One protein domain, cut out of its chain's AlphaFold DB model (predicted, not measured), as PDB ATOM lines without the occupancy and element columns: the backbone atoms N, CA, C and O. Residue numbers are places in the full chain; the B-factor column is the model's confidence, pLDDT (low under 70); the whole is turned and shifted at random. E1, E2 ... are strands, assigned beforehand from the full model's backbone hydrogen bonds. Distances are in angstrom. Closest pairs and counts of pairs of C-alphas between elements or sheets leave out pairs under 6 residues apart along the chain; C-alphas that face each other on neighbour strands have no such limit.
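What this domain is: This is residues 745 to 877 of the 877 residues of an uncharacterized protein of Pyrodictium delaneyi (UniProt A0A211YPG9). Two five-stranded sheets lie face to face as a sandwich, their strands crossed at 35 degrees; one sheet, E2 E3 E4 E5 E8, is curled like part of a barrel, and the other, E1 E10 E9 E6 E7, covers part of its face. The far part of the hairpin of E2 and E3 reaches past the covering sheet at one end of the longest axis, where the long link of residues 841 to 858 also loops out. The printed part has 133 residues with no named helix and ten named strands, E1 to E10 in order along the chain, and the class is all strand. Across the one sheet the order is E1, E10, E9, E6, E7, mixed; across the other it is E2, E3, E4, E5, E8, all antiparallel. The whole is compact, with a radius of gyration of the C-alphas of 15.4 A, but elongated in outline, spanning 49 by 27 by 27 A.

Where its parts are: Find C-alpha 745 at (98.914, 144.448, 207.109); here E1 begins, residues 745 to 747. After a tight link, E2 takes residues 752 to 761, 24.5 A long, and bends by 60 degrees at residue 755. Look next for C-alpha 764 at (132.527, 128.531, 203.002), where E3, residues 764 to 779, begins its run of 45.1 A to C-alpha 779 at (89.093, 138.913, 209.195). E4, residues 782 to 791, is 27.7 A long and bends by 56 degrees at residue 788; E5, residues 794 to 802, comes back over 25.8 A. Then come E6, residues 811 to 816, E7, residues 822 to 824, and E8, residues 835 to 840. E9, residues 859 to 865, is 19.7 A long, and E10, residues 870 to 876, is 19.4 A long and ends at C-alpha 876 at (113.178, 135.615, 205.603).

How they stand to each other: Start at edge strand E1, which is parallel to E10 at 23 degrees, with N 746 and O 871 at 2.8 A. E10 and E9 form a hairpin, antiparallel at 160 degrees, with N 863 and O 872 at 2.8 A. E9 and E6 are antiparallel at 163 degrees, with N 814 and O 862 at 2.8 A, and E6 forms a hairpin with edge strand E7, with N 815 and O 823 at 2.8 A. In the other sheet, E2 to E5 make a meander, each strand the antiparallel neighbour of the one before. Look there for N 757 and O 768 at 2.8 A between E2 and E3, N 775 and O 786 at 2.9 A between E3 and E4, and N 787 and O 798 at 2.9 A between E4 and E5. Edge strand E8 is antiparallel to E5 at 172 degrees, with N 838 and O 797 at 2.8 A. Between the sheets, E4 and E10 have 4 pairs of C-alphas within 8 A, the closest those of Gly 791 and Ile 876, 5.1 A apart. E6 and E8 are near each other, while E2 and E10 are apart.

The domain as a whole: The two C-alphas farthest apart are those of Asp 780 and Glu 849, at 51.1 A. The printed part has no cut and ends at Thr 877, the chain's last residue. The link from E8 to E9, 18 residues, is long. The mean pLDDT of the printed part is 77.4; look for values under 70 at residue 781 and at residues 802 to 809, 826 to 836 and 839 to 850.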
ATOM      1  N   ALA A 745      97.579 145.003 207.289       81.31
ATOM      2  CA  ALA A 745      98.914 144.448 207.109       81.31
ATOM      3  C   ALA A 745      99.119 143.315 208.122       81.31
ATOM      4  O   ALA A 745      98.978 143.525 209.325       81.31
ATOM      5  N   LEU A 746      99.436 142.127 207.620       82.06
ATOM      6  CA  LEU A 746      99.568 140.891 208.373       82.06
ATOM      7  C   LEU A 746     101.036 140.484 208.401       82.06
ATOM      8  O   LEU A 746     101.606 140.168 207.359       82.06
ATOM      9  N   ALA A 747     101.641 140.500 209.582       84.06
ATOM     10  CA  ALA A 747     102.977 139.962 209.787       84.06
ATOM     11  C   ALA A 747     102.872 138.484 210.182       84.06
ATOM     12  O   ALA A 747     102.131 138.140 211.100       84.06
ATOM     13  N   VAL A 748     103.611 137.619 209.491       83.31
ATOM     14  CA  VAL A 748     103.821 136.227 209.904       83.31
ATOM     15  C   VAL A 748     104.885 136.236 211.000       83.31
ATOM     16  O   VAL A 748     106.056 136.494 210.721       83.31
ATOM     17  N   GLU A 749     104.473 136.026 212.251       77.12
ATOM     18  CA  GLU A 749     105.357 136.158 213.419       77.12
ATOM     19  C   GLU A 749     105.895 134.804 213.921       77.12
ATOM     20  O   GLU A 749     107.037 134.748 214.387       77.12
ATOM     21  N   ASP A 750     105.142 133.708 213.764       74.19
ATOM     22  CA  ASP A 750     105.465 132.400 214.350       74.19
ATOM     23  C   ASP A 750     106.029 131.409 213.313       74.19
ATOM     24  O   ASP A 750     105.396 130.444 212.884       74.19
ATOM     25  N   LEU A 751     107.291 131.620 212.930       82.81
ATOM     26  CA  LEU A 751     108.031 130.700 212.063       82.81
ATOM     27  C   LEU A 751     108.638 129.532 212.855       82.81
ATOM     28  O   LEU A 751     109.559 129.711 213.658       82.81
ATOM     29  N   ALA A 752     108.180 128.306 212.591       83.19
ATOM     30  CA  ALA A 752     108.749 127.103 213.199       83.19
ATOM     31  C   ALA A 752     109.910 126.549 212.345       83.19
ATOM     32  O   ALA A 752     109.733 126.340 211.146       83.19
ATOM     33  N   PRO A 753     111.105 126.289 212.915       85.94
ATOM     34  CA  PRO A 753     112.213 125.713 212.156       85.94
ATOM     35  C   PRO A 753     111.876 124.277 211.733       85.94
ATOM     36  O   PRO A 753     111.570 123.436 212.580       85.94
ATOM     37  N   MET A 754     111.952 124.000 210.430       84.00
ATOM     38  CA  MET A 754     111.643 122.699 209.834       84.00
ATOM     39  C   MET A 754     112.909 121.869 209.592       84.00
ATOM     40  O   MET A 754     112.965 120.705 209.986       84.00
ATOM     41  N   ASP A 755     113.922 122.470 208.964       82.69
ATOM     42  CA  ASP A 755     115.174 121.795 208.606       82.69
ATOM     43  C   ASP A 755     116.362 122.772 208.612       82.69
ATOM     44  O   ASP A 755     116.192 123.991 208.649       82.69
ATOM     45  N   THR A 756     117.590 122.256 208.605       84.56
ATOM     46  CA  THR A 756     118.819 123.046 208.474       84.56
ATOM     47  C   THR A 756     119.738 122.403 207.447       84.56
ATOM     48  O   THR A 756     120.284 121.324 207.676       84.56
ATOM     49  N   VAL A 757     119.950 123.096 206.330       81.00
ATOM     50  CA  VAL A 757     120.703 122.583 205.184       81.00
ATOM     51  C   VAL A 757     122.058 123.294 205.086       81.00
ATOM     52  O   VAL A 757     122.102 124.527 205.121       81.00
ATOM     53  N   PRO A 758     123.178 122.561 204.963       81.44
ATOM     54  CA  PRO A 758     124.473 123.159 204.666       81.44
ATOM     55  C   PRO A 758     124.528 123.642 203.209       81.44
ATOM     56  O   PRO A 758     124.354 122.851 202.282       81.44
ATOM     57  N   VAL A 759     124.799 124.932 203.002       80.75
ATOM     58  CA  VAL A 759     124.844 125.567 201.676       80.75
ATOM     59  C   VAL A 759     126.256 126.080 201.374       80.75
ATOM     60  O   VAL A 759     126.793 126.891 202.138       80.75
ATOM     61  N   PRO A 760     126.887 125.663 200.261       77.12
ATOM     62  CA  PRO A 760     128.191 126.173 199.866       77.12
ATOM     63  C   PRO A 760     128.089 127.616 199.349       77.12
ATOM     64  O   PRO A 760     127.439 127.900 198.346       77.12
ATOM     65  N   THR A 761     128.798 128.533 200.007       81.81
ATOM     66  CA  THR A 761     128.931 129.940 199.595       81.81
ATOM     67  C   THR A 761     130.396 130.283 199.306       81.81
ATOM     68  O   THR A 761     131.309 129.561 199.718       81.81
ATOM     69  N   ARG A 762     130.662 131.439 198.678       79.31
ATOM     70  CA  ARG A 762     132.039 131.944 198.470       79.31
ATOM     71  C   ARG A 762     132.845 132.102 199.772       79.31
ATOM     72  O   ARG A 762     134.072 132.145 199.729       79.31
ATOM     73  N   GLY A 763     132.174 132.207 200.922       81.06
ATOM     74  CA  GLY A 763     132.792 132.311 202.250       81.06
ATOM     75  C   GLY A 763     132.990 130.976 202.979       81.06
ATOM     76  O   GLY A 763     133.492 130.986 204.101       81.06
ATOM     77  N   GLY A 764     132.605 129.850 202.369       83.56
ATOM     78  CA  GLY A 764     132.527 128.531 203.002       83.56
ATOM     79  C   GLY A 764     131.093 128.005 203.087       83.56
ATOM     80  O   GLY A 764     130.161 128.597 202.542       83.56
ATOM     81  N   GLU A 765     130.914 126.873 203.760       83.81
ATOM     82  CA  GLU A 765     129.596 126.277 203.999       83.81
ATOM     83  C   GLU A 765     128.852 127.050 205.099       83.81
ATOM     84  O   GLU A 765     129.395 127.282 206.182       83.81
ATOM     85  N   VAL A 766     127.625 127.479 204.808       84.56
ATOM     86  CA  VAL A 766     126.735 128.180 205.740       84.56
ATOM     87  C   VAL A 766     125.505 127.310 205.961       84.56
ATOM     88  O   VAL A 766     124.842 126.927 205.006       84.56
ATOM     89  N   ASN A 767     125.181 127.020 207.219       84.25
ATOM     90  CA  ASN A 767     123.942 126.328 207.558       84.25
ATOM     91  C   ASN A 767     122.767 127.300 207.442       84.25
ATOM     92  O   ASN A 767     122.735 128.309 208.150       84.25
ATOM     93  N   VAL A 768     121.821 126.995 206.558       83.62
ATOM     94  CA  VAL A 768     120.588 127.762 206.371       83.62
ATOM     95  C   VAL A 768     119.431 126.982 206.974       83.62
ATOM     96  O   VAL A 768     119.200 125.830 206.611       83.62
ATOM     97  N   THR A 769     118.706 127.608 207.897       83.62
ATOM     98  CA  THR A 769     117.478 127.046 208.465       83.62
ATOM     99  C   THR A 769     116.305 127.365 207.545       83.62
ATOM    100  O   THR A 769     116.144 128.509 207.127       83.62
ATOM    101  N   ILE A 770     115.496 126.357 207.233       84.00
ATOM    102  CA  ILE A 770     114.224 126.507 206.525       84.00
ATOM    103  C   ILE A 770     113.122 126.489 207.577       84.00
ATOM    104  O   ILE A 770     113.091 125.598 208.430       84.00
ATOM    105  N   TYR A 771     112.229 127.468 207.526       86.56
ATOM    106  CA  TYR A 771     111.116 127.609 208.451       86.56
ATOM    107  C   TYR A 771     109.811 127.249 207.757       86.56
ATOM    108  O   TYR A 771     109.586 127.665 206.625       86.56
ATOM    109  N   SER A 772     108.941 126.509 208.438       83.81
ATOM    110  CA  SER A 772     107.574 126.296 207.976       83.81
ATOM    111  C   SER A 772     106.725 127.523 208.295       83.81
ATOM    112  O   SER A 772     106.711 127.984 209.441       83.81
ATOM    113  N   VAL A 773     105.983 127.992 207.301       85.44
ATOM    114  CA  VAL A 773     104.917 128.983 207.437       85.44
ATOM    115  C   VAL A 773     103.594 128.225 207.495       85.44
ATOM    116  O   VAL A 773     103.331 127.387 206.637       85.44
ATOM    117  N   ASN A 774     102.780 128.472 208.518       83.69
ATOM    118  CA  ASN A 774     101.417 127.947 208.609       83.69
ATOM    119  C   ASN A 774     100.573 128.894 209.463       83.69
ATOM    120  O   ASN A 774     100.355 128.659 210.650       83.69
ATOM    121  N   GLU A 775     100.154 129.995 208.850       84.12
ATOM    122  CA  GLU A 775      99.345 131.023 209.491       84.12
ATOM    123  C   GLU A 775      97.931 130.999 208.931       84.12
ATOM    124  O   GLU A 775      97.725 130.967 207.720       84.12
ATOM    125  N   THR A 776      96.939 131.044 209.815       80.50
ATOM    126  CA  THR A 776      95.530 131.193 209.435       80.50
ATOM    127  C   THR A 776      94.971 132.435 210.092       80.50
ATOM    128  O   THR A 776      94.931 132.551 211.316       80.50
ATOM    129  N   ILE A 777      94.509 133.362 209.265       77.94
ATOM    130  CA  ILE A 777      94.093 134.689 209.685       77.94
ATOM    131  C   ILE A 777      92.656 134.898 209.234       77.94
ATOM    132  O   ILE A 777      92.358 134.881 208.045       77.94
ATOM    133  N   THR A 778      91.753 135.111 210.184       74.94
ATOM    134  CA  THR A 778      90.337 135.354 209.890       74.94
ATOM    135  C   THR A 778      89.991 136.807 210.187       74.94
ATOM    136  O   THR A 778      90.109 137.251 211.327       74.94
ATOM    137  N   LEU A 779      89.539 137.523 209.158       72.88
ATOM    138  CA  LEU A 779      89.093 138.913 209.195       72.88
ATOM    139  C   LEU A 779      87.627 138.963 208.759       72.88
ATOM    140  O   LEU A 779      87.299 138.749 207.592       72.88
ATOM    141  N   ASP A 780      86.732 139.207 209.716       73.50
ATOM    142  CA  ASP A 780      85.280 139.099 209.543       73.50
ATOM    143  C   ASP A 780      84.851 137.739 208.955       73.50
ATOM    144  O   ASP A 780      84.924 136.714 209.632       73.50
ATOM    145  N   ASN A 781      84.368 137.726 207.709       68.56
ATOM    146  CA  ASN A 781      83.951 136.529 206.984       68.56
ATOM    147  C   ASN A 781      85.007 136.033 205.985       68.56
ATOM    148  O   ASN A 781      84.703 135.104 205.241       68.56
ATOM    149  N   VAL A 782      86.189 136.657 205.942       73.44
ATOM    150  CA  VAL A 782      87.313 136.307 205.066       73.44
ATOM    151  C   VAL A 782      88.367 135.560 205.870       73.44
ATOM    152  O   VAL A 782      88.771 136.010 206.937       73.44
ATOM    153  N   THR A 783      88.850 134.438 205.349       76.94
ATOM    154  CA  THR A 783      89.935 133.670 205.971       76.94
ATOM    155  C   THR A 783      91.099 133.589 205.003       76.94
ATOM    156  O   THR A 783      90.934 133.126 203.881       76.94
ATOM    157  N   VAL A 784      92.271 134.041 205.429       80.94
ATOM    158  CA  VAL A 784      93.523 133.982 204.683       80.94
ATOM    159  C   VAL A 784      94.416 132.943 205.342       80.94
ATOM    160  O   VAL A 784      94.777 133.086 206.506       80.94
ATOM    161  N   ILE A 785      94.761 131.898 204.607       81.88
ATOM    162  CA  ILE A 785      95.694 130.855 205.020       81.88
ATOM    163  C   ILE A 785      96.994 131.081 204.256       81.88
ATOM    164  O   ILE A 785      96.964 131.232 203.040       81.88
ATOM    165  N   VAL A 786      98.122 131.122 204.957       85.44
ATOM    166  CA  VAL A 786      99.464 131.216 204.378       85.44
ATOM    167  C   VAL A 786     100.238 129.989 204.835       85.44
ATOM    168  O   VAL A 786     100.574 129.878 206.013       85.44
ATOM    169  N   VAL A 787     100.506 129.061 203.919       81.44
ATOM    170  CA  VAL A 787     101.217 127.809 204.208       81.44
ATOM    171  C   VAL A 787     102.420 127.641 203.297       81.44
ATOM    172  O   VAL A 787     102.400 128.090 202.160       81.44
ATOM    173  N   GLY A 788     103.485 127.010 203.781       85.00
ATOM    174  CA  GLY A 788     104.663 126.724 202.968       85.00
ATOM    175  C   GLY A 788     105.961 126.775 203.755       85.00
ATOM    176  O   GLY A 788     105.989 126.475 204.949       85.00
ATOM    177  N   ASP A 789     107.040 127.165 203.089       84.31
ATOM    178  CA  ASP A 789     108.368 127.283 203.670       84.31
ATOM    179  C   ASP A 789     109.075 128.576 203.253       84.31
ATOM    180  O   ASP A 789     108.893 129.097 202.155       84.31
ATOM    181  N   ALA A 790     109.886 129.121 204.156       85.44
ATOM    182  CA  ALA A 790     110.687 130.314 203.918       85.44
ATOM    183  C   ALA A 790     112.057 130.191 204.593       85.44
ATOM    184  O   ALA A 790     112.193 129.655 205.694       85.44
ATOM    185  N   GLY A 791     113.092 130.712 203.941       86.12
ATOM    186  CA  GLY A 791     114.438 130.796 204.496       86.12
ATOM    187  C   GLY A 791     115.377 131.561 203.575       86.12
ATOM    188  O   GLY A 791     115.004 132.016 202.496       86.12
ATOM    189  N   ARG A 792     116.646 131.699 203.956       85.62
ATOM    190  CA  ARG A 792     117.615 132.495 203.171       85.62
ATOM    191  C   ARG A 792     117.905 131.964 201.758       85.62
ATOM    192  O   ARG A 792     118.580 132.650 200.991       85.62
ATOM    193  N   LEU A 793     117.420 130.766 201.436       80.75
ATOM    194  CA  LEU A 793     117.458 130.155 200.106       80.75
ATOM    195  C   LEU A 793     116.303 130.589 199.195       80.75
ATOM    196  O   LEU A 793     116.441 130.465 197.986       80.75
ATOM    197  N   GLY A 794     115.208 131.108 199.747       83.00
ATOM    198  CA  GLY A 794     113.987 131.400 199.004       83.00
ATOM    199  C   GLY A 794     112.738 131.209 199.860       83.00
ATOM    200  O   GLY A 794     112.816 130.989 201.070       83.00
ATOM    201  N   ALA A 795     111.575 131.301 199.231       81.12
ATOM    202  CA  ALA A 795     110.303 131.008 199.879       81.12
ATOM    203  C   ALA A 795     109.376 130.285 198.905       81.12
ATOM    204  O   ALA A 795     109.328 130.616 197.725       81.12
ATOM    205  N   HIS A 796     108.624 129.316 199.391       82.06
ATOM    206  CA  HIS A 796     107.600 128.623 198.634       82.06
ATOM    207  C   HIS A 796     106.325 128.668 199.465       82.06
ATOM    208  O   HIS A 796     106.193 127.952 200.452       82.06
ATOM    209  N   LEU A 797     105.429 129.587 199.108       81.06
ATOM    210  CA  LEU A 797     104.238 129.915 199.881       81.06
ATOM    211  C   LEU A 797     102.977 129.744 199.044       81.06
ATOM    212  O   LEU A 797     102.869 130.278 197.942       81.06
ATOM    213  N   ASP A 798     101.993 129.102 199.648       79.12
ATOM    214  CA  ASP A 798     100.616 129.033 199.203       79.12
ATOM    215  C   ASP A 798      99.778 129.974 200.060       79.12
ATOM    216  O   ASP A 798      99.697 129.830 201.280       79.12
ATOM    217  N   ILE A 799      99.145 130.950 199.415       80.50
ATOM    218  CA  ILE A 799      98.199 131.850 200.063       80.50
ATOM    219  C   ILE A 799      96.804 131.531 199.559       80.50
ATOM    220  O   ILE A 799      96.500 131.714 198.383       80.50
ATOM    221  N   MET A 800      95.933 131.115 200.466       77.81
ATOM    222  CA  MET A 800      94.544 130.798 200.180       77.81
ATOM    223  C   MET A 800      93.642 131.830 200.851       77.81
ATOM    224  O   MET A 800      93.746 132.070 202.046       77.81
ATOM    225  N   VAL A 801      92.752 132.459 200.096       74.12
ATOM    226  CA  VAL A 801      91.774 133.441 200.552       74.12
ATOM    227  C   VAL A 801      90.377 132.859 200.366       74.12
ATOM    228  O   VAL A 801      89.869 132.725 199.252       74.12
ATOM    229  N   TYR A 802      89.730 132.565 201.484       69.75
ATOM    230  CA  TYR A 802      88.360 132.085 201.595       69.75
ATOM    231  C   TYR A 802      87.424 133.206 202.035       69.75
ATOM    232  O   TYR A 802      87.859 134.218 202.577       69.75
ATOM    233  N   GLY A 803      86.116 133.027 201.835       63.84
ATOM    234  CA  GLY A 803      85.125 134.009 202.289       63.84
ATOM    235  C   GLY A 803      84.900 135.193 201.344       63.84
ATOM    236  O   GLY A 803      84.168 136.131 201.670       63.84
ATOM    237  N   VAL A 804      85.517 135.146 200.163       68.25
ATOM    238  CA  VAL A 804      85.422 136.169 199.121       68.25
ATOM    239  C   VAL A 804      84.943 135.563 197.797       68.25
ATOM    240  O   VAL A 804      85.190 134.386 197.530       68.25
ATOM    241  N   PRO A 805      84.218 136.327 196.957       63.12
ATOM    242  CA  PRO A 805      83.689 135.811 195.701       63.12
ATOM    243  C   PRO A 805      84.819 135.546 194.711       63.12
ATOM    244  O   PRO A 805      85.654 136.427 194.536       63.12
ATOM    245  N   PRO A 806      84.802 134.428 193.978       61.12
ATOM    246  CA  PRO A 806      85.844 134.110 193.016       61.12
ATOM    247  C   PRO A 806      86.148 135.266 192.034       61.12
ATOM    248  O   PRO A 806      85.317 135.609 191.187       61.12
ATOM    249  N   ALA A 807      87.336 135.873 192.152       63.12
ATOM    250  CA  ALA A 807      87.770 137.041 191.380       63.12
ATOM    251  C   ALA A 807      89.246 136.930 190.958       63.12
ATOM    252  O   ALA A 807      89.998 136.109 191.484       63.12
ATOM    253  N   ASN A 808      89.670 137.761 190.000       62.88
ATOM    254  CA  ASN A 808      91.091 137.934 189.707       62.88
ATOM    255  C   ASN A 808      91.702 138.873 190.756       62.88
ATOM    256  O   ASN A 808      91.608 140.100 190.646       62.88
ATOM    257  N   TYR A 809      92.277 138.285 191.799       66.19
ATOM    258  CA  TYR A 809      93.011 139.007 192.826       66.19
ATOM    259  C   TYR A 809      94.404 139.321 192.286       66.19
ATOM    260  O   TYR A 809      95.332 138.541 192.467       66.19
ATOM    261  N   ASN A 810      94.557 140.458 191.600       70.81
ATOM    262  CA  ASN A 810      95.889 140.950 191.253       70.81
ATOM    263  C   ASN A 810      96.731 141.028 192.532       70.81
ATOM    264  O   ASN A 810      96.415 141.796 193.449       70.81
ATOM    265  N   ALA A 811      97.797 140.238 192.573       77.31
ATOM    266  CA  ALA A 811      98.758 140.229 193.654       77.31
ATOM    267  C   ALA A 811     100.128 140.648 193.128       77.31
ATOM    268  O   ALA A 811     100.507 140.336 191.999       77.31
ATOM    269  N   THR A 812     100.864 141.378 193.951       84.38
ATOM    270  CA  THR A 812     102.252 141.755 193.682       84.38
ATOM    271  C   THR A 812     103.094 141.342 194.869       84.38
ATOM    272  O   THR A 812     102.718 141.653 195.998       84.38
ATOM    273  N   ALA A 813     104.232 140.697 194.633       85.31
ATOM    274  CA  ALA A 813     105.199 140.408 195.682       85.31
ATOM    275  C   ALA A 813     106.500 141.176 195.444       85.31
ATOM    276  O   ALA A 813     106.950 141.340 194.306       85.31
ATOM    277  N   VAL A 814     107.090 141.654 196.536       88.31
ATOM    278  CA  VAL A 814     108.394 142.312 196.563       88.31
ATOM    279  C   VAL A 814     109.227 141.761 197.717       88.31
ATOM    280  O   VAL A 814     108.717 141.517 198.809       88.31
ATOM    281  N   LEU A 815     110.526 141.594 197.494       86.94
ATOM    282  CA  LEU A 815     111.504 141.375 198.553       86.94
ATOM    283  C   LEU A 815     111.968 142.732 199.078       86.94
ATOM    284  O   LEU A 815     112.543 143.527 198.336       86.94
ATOM    285  N   VAL A 816     111.738 142.996 200.357       90.31
ATOM    286  CA  VAL A 816     112.235 144.173 201.066       90.31
ATOM    287  C   VAL A 816     113.557 143.798 201.729       90.31
ATOM    288  O   VAL A 816     113.596 143.061 202.714       90.31
ATOM    289  N   LEU A 817     114.663 144.285 201.173       87.94
ATOM    290  CA  LEU A 817     116.007 144.046 201.696       87.94
ATOM    291  C   LEU A 817     116.242 144.833 203.006       87.94
ATOM    292  O   LEU A 817     115.590 145.855 203.226       87.94
ATOM    293  N   PRO A 818     117.242 144.468 203.838       89.19
ATOM    294  CA  PRO A 818     117.507 145.132 205.126       89.19
ATOM    295  C   PRO A 818     117.792 146.639 205.038       89.19
ATOM    296  O   PRO A 818     117.653 147.373 206.012       89.19
ATOM    297  N   ASN A 819     118.216 147.119 203.866       87.75
ATOM    298  CA  ASN A 819     118.444 148.538 203.593       87.75
ATOM    299  C   ASN A 819     117.172 149.289 203.135       87.75
ATOM    300  O   ASN A 819     117.265 150.464 202.780       87.75
ATOM    301  N   GLY A 820     116.015 148.617 203.113       88.31
ATOM    302  CA  GLY A 820     114.722 149.137 202.661       88.31
ATOM    303  C   GLY A 820     114.504 149.108 201.145       88.31
ATOM    304  O   GLY A 820     113.520 149.666 200.673       88.31
ATOM    305  N   THR A 821     115.411 148.508 200.366       90.56
ATOM    306  CA  THR A 821     115.246 148.381 198.907       90.56
ATOM    307  C   THR A 821     114.205 147.315 198.592       90.56
ATOM    308  O   THR A 821     114.326 146.195 199.081       90.56
ATOM    309  N   GLU A 822     113.227 147.641 197.749       90.19
ATOM    310  CA  GLU A 822     112.221 146.693 197.264       90.19
ATOM    311  C   GLU A 822     112.644 146.114 195.910       90.19
ATOM    312  O   GLU A 822     112.961 146.858 194.977       90.19
ATOM    313  N   VAL A 823     112.657 144.788 195.803       85.94
ATOM    314  CA  VAL A 823     112.964 144.047 194.575       85.94
ATOM    315  C   VAL A 823     111.706 143.287 194.148       85.94
ATOM    316  O   VAL A 823     111.211 142.485 194.938       85.94
ATOM    317  N   PRO A 824     111.151 143.529 192.948       83.81
ATOM    318  CA  PRO A 824     109.971 142.809 192.481       83.81
ATOM    319  C   PRO A 824     110.258 141.317 192.297       83.81
ATOM    320  O   PRO A 824     111.370 140.923 191.948       83.81
ATOM    321  N   VAL A 825     109.239 140.501 192.552       79.75
ATOM    322  CA  VAL A 825     109.277 139.048 192.380       79.75
ATOM    323  C   VAL A 825     108.573 138.696 191.074       79.75
ATOM    324  O   VAL A 825     107.367 138.899 190.949       79.75
ATOM    325  N   ASP A 826     109.328 138.176 190.108       64.38
ATOM    326  CA  ASP A 826     108.832 137.950 188.743       64.38
ATOM    327  C   ASP A 826     108.033 136.634 188.583       64.38
ATOM    328  O   ASP A 826     107.295 136.478 187.611       64.38
ATOM    329  N   SER A 827     108.142 135.696 189.532       62.59
ATOM    330  CA  SER A 827     107.482 134.379 189.518       62.59
ATOM    331  C   SER A 827     106.286 134.326 190.470       62.59
ATOM    332  O   SER A 827     106.352 133.779 191.571       62.59
ATOM    333  N   LEU A 828     105.174 134.916 190.038       63.25
ATOM    334  CA  LEU A 828     103.919 134.919 190.785       63.25
ATOM    335  C   LEU A 828     102.862 134.178 189.968       63.25
ATOM    336  O   LEU A 828     102.381 134.687 188.953       63.25
ATOM    337  N   GLU A 829     102.525 132.961 190.386       57.47
ATOM    338  CA  GLU A 829     101.522 132.149 189.706       57.47
ATOM    339  C   GLU A 829     100.224 132.163 190.521       57.47
ATOM    340  O   GLU A 829     100.097 131.550 191.578       57.47
ATOM    341  N   ALA A 830      99.221 132.894 190.044       55.97
ATOM    342  CA  ALA A 830      97.888 132.837 190.632       55.97
ATOM    343  C   ALA A 830      97.172 131.579 190.123       55.97
ATOM    344  O   ALA A 830      96.734 131.531 188.971       55.97
ATOM    345  N   TRP A 831      97.060 130.557 190.971       50.69
ATOM    346  CA  TRP A 831      96.340 129.327 190.655       50.69
ATOM    347  C   TRP A 831      94.959 129.384 191.301       50.69
ATOM    348  O   TRP A 831      94.839 129.296 192.505       50.69
ATOM    349  N   TYR A 832      93.894 129.440 190.507       50.81
ATOM    350  CA  TYR A 832      92.513 129.380 191.002       50.81
ATOM    351  C   TYR A 832      92.038 130.571 191.851       50.81
ATOM    352  O   TYR A 832      92.770 131.358 192.439       50.81
ATOM    353  N   GLN A 833      90.722 130.743 191.838       54.81
ATOM    354  CA  GLN A 833      90.030 131.898 192.379       54.81
ATOM    355  C   GLN A 833      90.108 131.914 193.914       54.81
ATOM    356  O   GLN A 833      89.298 131.272 194.578       54.81
ATOM    357  N   GLY A 834      91.084 132.651 194.449       55.47
ATOM    358  CA  GLY A 834      91.374 132.713 195.880       55.47
ATOM    359  C   GLY A 834      92.576 131.873 196.310       55.47
ATOM    360  O   GLY A 834      92.803 131.773 197.499       55.47
ATOM    361  N   TYR A 835      93.363 131.292 195.402       63.59
ATOM    362  CA  TYR A 835      94.639 130.663 195.751       63.59
ATOM    363  C   TYR A 835      95.774 131.326 194.962       63.59
ATOM    364  O   TYR A 835      95.663 131.658 193.779       63.59
ATOM    365  N   LEU A 836      96.863 131.613 195.656       66.69
ATOM    366  CA  LEU A 836      98.016 132.319 195.139       66.69
ATOM    367  C   LEU A 836      99.252 131.514 195.497       66.69
ATOM    368  O   LEU A 836      99.590 131.386 196.669       66.69
ATOM    369  N   HIS A 837      99.920 130.998 194.475       71.06
ATOM    370  CA  HIS A 837     101.155 130.261 194.633       71.06
ATOM    371  C   HIS A 837     102.330 131.198 194.386       71.06
ATOM    372  O   HIS A 837     102.454 131.820 193.324       71.06
ATOM    373  N   ILE A 838     103.205 131.314 195.372       70.25
ATOM    374  CA  ILE A 838     104.398 132.141 195.286       70.25
ATOM    375  C   ILE A 838     105.595 131.235 195.469       70.25
ATOM    376  O   ILE A 838     105.937 130.845 196.582       70.25
ATOM    377  N   THR A 839     106.266 130.961 194.357       67.44
ATOM    378  CA  THR A 839     107.586 130.347 194.384       67.44
ATOM    379  C   THR A 839     108.634 131.427 194.173       67.44
ATOM    380  O   THR A 839     108.780 131.994 193.092       67.44
ATOM    381  N   LEU A 840     109.389 131.695 195.226       65.44
ATOM    382  CA  LEU A 840     110.622 132.460 195.234       65.44
ATOM    383  C   LEU A 840     111.786 131.482 195.240       65.44
ATOM    384  O   LEU A 840     112.199 131.009 196.295       65.44
ATOM    385  N   GLY A 841     112.244 131.189 194.021       55.81
ATOM    386  CA  GLY A 841     113.305 130.260 193.643       55.81
ATOM    387  C   GLY A 841     114.047 129.552 194.775       55.81
ATOM    388  O   GLY A 841     115.020 130.086 195.294       55.81
ATOM    389  N   HIS A 842     113.707 128.276 194.994       48.75
ATOM    390  CA  HIS A 842     114.696 127.279 195.440       48.75
ATOM    391  C   HIS A 842     115.857 127.140 194.422       48.75
ATOM    392  O   HIS A 842     116.935 126.663 194.771       48.75
ATOM    393  N   ASP A 843     115.671 127.663 193.202       49.00
ATOM    394  CA  ASP A 843     116.666 127.828 192.135       49.00
ATOM    395  C   ASP A 843     117.213 129.270 192.053       49.00
ATOM    396  O   ASP A 843     117.257 129.875 190.977       49.00
ATOM    397  N   MET A 844     117.612 129.883 193.177       54.97
ATOM    398  CA  MET A 844     118.393 131.124 193.083       54.97
ATOM    399  C   MET A 844     119.626 130.879 192.199       54.97
ATOM    400  O   MET A 844     120.304 129.864 192.388       54.97
ATOM    401  N   PRO A 845     119.921 131.774 191.233       54.03
ATOM    402  CA  PRO A 845     120.961 131.542 190.250       54.03
ATOM    403  C   PRO A 845     122.270 131.249 190.964       54.03
ATOM    404  O   PRO A 845     122.804 132.061 191.725       54.03
ATOM    405  N   VAL A 846     122.759 130.044 190.707       57.38
ATOM    406  CA  VAL A 846     124.126 129.676 191.006       57.38
ATOM    407  C   VAL A 846     124.992 130.629 190.191       57.38
ATOM    408  O   VAL A 846     124.765 130.797 188.990       57.38
ATOM    409  N   ASP A 847     125.921 131.325 190.841       68.56
ATOM    410  CA  ASP A 847     126.830 132.189 190.097       68.56
ATOM    411  C   ASP A 847     127.669 131.365 189.101       68.56
ATOM    412  O   ASP A 847     127.712 130.134 189.166       68.56
ATOM    413  N   ASP A 848     128.364 132.035 188.178       68.25
ATOM    414  CA  ASP A 848     129.200 131.374 187.158       68.25
ATOM    415  C   ASP A 848     130.276 130.428 187.751       68.25
ATOM    416  O   ASP A 848     130.932 129.686 187.018       68.25
ATOM    417  N   GLU A 849     130.482 130.454 189.072       66.81
ATOM    418  CA  GLU A 849     131.450 129.653 189.819       66.81
ATOM    419  C   GLU A 849     130.817 128.496 190.614       66.81
ATOM    420  O   GLU A 849     131.546 127.738 191.256       66.81
ATOM    421  N   GLY A 850     129.496 128.299 190.556       67.25
ATOM    422  CA  GLY A 850     128.841 127.188 191.248       67.25
ATOM    423  C   GLY A 850     128.342 127.514 192.664       67.25
ATOM    424  O   GLY A 850     127.916 126.596 193.366       67.25
ATOM    425  N   TYR A 851     128.384 128.779 193.107       70.88
ATOM    426  CA  TYR A 851     127.955 129.180 194.452       70.88
ATOM    427  C   TYR A 851     126.528 129.726 194.478       70.88
ATOM    428  O   TYR A 851     126.155 130.590 193.683       70.88
ATOM    429  N   GLN A 852     125.746 129.266 195.453       75.00
ATOM    430  CA  GLN A 852     124.374 129.721 195.657       75.00
ATOM    431  C   GLN A 852     124.377 131.104 196.329       75.00
ATOM    432  O   GLN A 852     125.052 131.317 197.343       75.00
ATOM    433  N   GLN A 853     123.647 132.066 195.761       78.25
ATOM    434  CA  GLN A 853     123.444 133.364 196.405       78.25
ATOM    435  C   GLN A 853     122.403 133.215 197.515       78.25
ATOM    436  O   GLN A 853     121.338 132.664 197.278       78.25
ATOM    437  N   LEU A 854     122.713 133.686 198.725       83.19
ATOM    438  CA  LEU A 854     121.769 133.720 199.847       83.19
ATOM    439  C   LEU A 854     121.136 135.103 199.958       83.19
ATOM    440  O   LEU A 854     121.831 136.116 199.819       83.19
ATOM    441  N   LEU A 855     119.855 135.152 200.320       85.25
ATOM    442  CA  LEU A 855     119.208 136.407 200.678       85.25
ATOM    443  C   LEU A 855     119.882 137.009 201.933       85.25
ATOM    444  O   LEU A 855     120.313 136.269 202.839       85.25
ATOM    445  N   PRO A 856     120.035 138.347 201.997       87.19
ATOM    446  CA  PRO A 856     120.566 139.017 203.178       87.19
ATOM    447  C   PRO A 856     119.721 138.727 204.422       87.19
ATOM    448  O   PRO A 856     118.494 138.699 204.351       87.19
ATOM    449  N   GLU A 857     120.375 138.554 205.567       84.56
ATOM    450  CA  GLU A 857     119.690 138.414 206.857       84.56
ATOM    451  C   GLU A 857     118.849 139.667 207.153       84.56
ATOM    452  O   GLU A 857     119.343 140.789 207.011       84.56
ATOM    453  N   GLY A 858     117.583 139.477 207.539       84.00
ATOM    454  CA  GLY A 858     116.611 140.559 207.732       84.00
ATOM    455  C   GLY A 858     115.853 140.971 206.465       84.00
ATOM    456  O   GLY A 858     115.265 142.051 206.438       84.00
ATOM    457  N   THR A 859     115.891 140.152 205.408       89.00
ATOM    458  CA  THR A 859     115.020 140.331 204.236       89.00
ATOM    459  C   THR A 859     113.577 139.979 204.609       89.00
ATOM    460  O   THR A 859     113.339 139.029 205.348       89.00
ATOM    461  N   MET A 860     112.606 140.728 204.091       90.50
ATOM    462  CA  MET A 860     111.174 140.452 204.246       90.50
ATOM    463  C   MET A 860     110.548 140.207 202.879       90.50
ATOM    464  O   MET A 860     110.781 140.972 201.946       90.50
ATOM    465  N   LEU A 861     109.708 139.189 202.754       89.12
ATOM    466  CA  LEU A 861     108.818 139.039 201.614       89.12
ATOM    467  C   LEU A 861     107.513 139.781 201.900       89.12
ATOM    468  O   LEU A 861     106.799 139.430 202.833       89.12
ATOM    469  N   ARG A 862     107.193 140.795 201.095       91.19
ATOM    470  CA  ARG A 862     105.937 141.542 201.181       91.19
ATOM    471  C   ARG A 862     105.052 141.215 199.986       91.19
ATOM    472  O   ARG A 862     105.450 141.417 198.843       91.19
ATOM    473  N   ILE A 863     103.832 140.773 200.255       88.19
ATOM    474  CA  ILE A 863     102.848 140.367 199.251       88.19
ATOM    475  C   ILE A 863     101.619 141.253 199.411       88.19
ATOM    476  O   ILE A 863     100.990 141.257 200.462       88.19
ATOM    477  N   ALA A 864     101.274 142.016 198.379       87.38
ATOM    478  CA  ALA A 864     100.107 142.886 198.373       87.38
ATOM    479  C   ALA A 864      99.009 142.297 197.483       87.38
ATOM    480  O   ALA A 864      99.205 142.141 196.276       87.38
ATOM    481  N   ILE A 865      97.846 142.007 198.066       82.94
ATOM    482  CA  ILE A 865      96.638 141.557 197.368       82.94
ATOM    483  C   ILE A 865      95.745 142.782 197.153       82.94
ATOM    484  O   ILE A 865      95.040 143.234 198.058       82.94
ATOM    485  N   GLN A 866      95.793 143.339 195.940       80.19
ATOM    486  CA  GLN A 866      95.267 144.678 195.640       80.19
ATOM    487  C   GLN A 866      93.759 144.794 195.873       80.19
ATOM    488  O   GLN A 866      93.301 145.787 196.429       80.19
ATOM    489  N   LEU A 867      92.986 143.778 195.474       75.31
ATOM    490  CA  LEU A 867      91.520 143.816 195.551       75.31
ATOM    491  C   LEU A 867      90.994 143.794 196.997       75.31
ATOM    492  O   LEU A 867      89.899 144.279 197.248       75.31
ATOM    493  N   LEU A 868      91.776 143.254 197.936       77.50
ATOM    494  CA  LEU A 868      91.438 143.212 199.362       77.50
ATOM    495  C   LEU A 868      92.085 144.359 200.147       77.50
ATOM    496  O   LEU A 868      91.831 144.504 201.340       77.50
ATOM    497  N   ASN A 869      92.951 145.141 199.493       82.75
ATOM    498  CA  ASN A 869      93.906 146.038 200.136       82.75
ATOM    499  C   ASN A 869      94.616 145.371 201.334       82.75
ATOM    500  O   ASN A 869      94.659 145.919 202.433       82.75
ATOM    501  N   LEU A 870      95.107 144.148 201.118       84.62
ATOM    502  CA  LEU A 870      95.757 143.321 202.133       84.62
ATOM    503  C   LEU A 870      97.252 143.221 201.840       84.62
ATOM    504  O   LEU A 870      97.634 142.937 200.706       84.62
ATOM    505  N   THR A 871      98.090 143.416 202.856       89.19
ATOM    506  CA  THR A 871      99.538 143.189 202.765       89.19
ATOM    507  C   THR A 871      99.943 142.060 203.702       89.19
ATOM    508  O   THR A 871      99.595 142.105 204.872       89.19
ATOM    509  N   ILE A 872     100.680 141.067 203.215       88.25
ATOM    510  CA  ILE A 872     101.238 139.968 204.009       88.25
ATOM    511  C   ILE A 872     102.755 140.136 204.027       88.25
ATOM    512  O   ILE A 872     103.372 140.286 202.973       88.25
ATOM    513  N   GLU A 873     103.357 140.134 205.209       91.56
ATOM    514  CA  GLU A 873     104.794 140.270 205.415       91.56
ATOM    515  C   GLU A 873     105.351 138.998 206.063       91.56
ATOM    516  O   GLU A 873     105.007 138.664 207.195       91.56
ATOM    517  N   VAL A 874     106.223 138.292 205.341       88.94
ATOM    518  CA  VAL A 874     106.866 137.052 205.791       88.94
ATOM    519  C   VAL A 874     108.358 137.302 205.999       88.94
ATOM    520  O   VAL A 874     109.051 137.653 205.035       88.94
ATOM    521  N   PRO A 875     108.886 137.160 207.225       88.12
ATOM    522  CA  PRO A 875     110.310 137.325 207.467       88.12
ATOM    523  C   PRO A 875     111.116 136.190 206.840       88.12
ATOM    524  O   PRO A 875     110.799 135.016 206.996       88.12
ATOM    525  N   ILE A 876     112.189 136.551 206.136       82.94
ATOM    526  CA  ILE A 876     113.178 135.615 205.603       82.94
ATOM    527  C   ILE A 876     114.373 135.635 206.558       82.94
ATOM    528  O   ILE A 876     115.269 136.482 206.455       82.94
ATOM    529  N   THR A 877     114.328 134.733 207.535       73.25
ATOM    530  CA  THR A 877     115.349 134.569 208.581       73.25
ATOM    531  C   THR A 877     116.464 133.619 208.184       73.25
ATOM    532  O   THR A 877     116.167 132.582 207.545       73.25
TER     533      THR A 877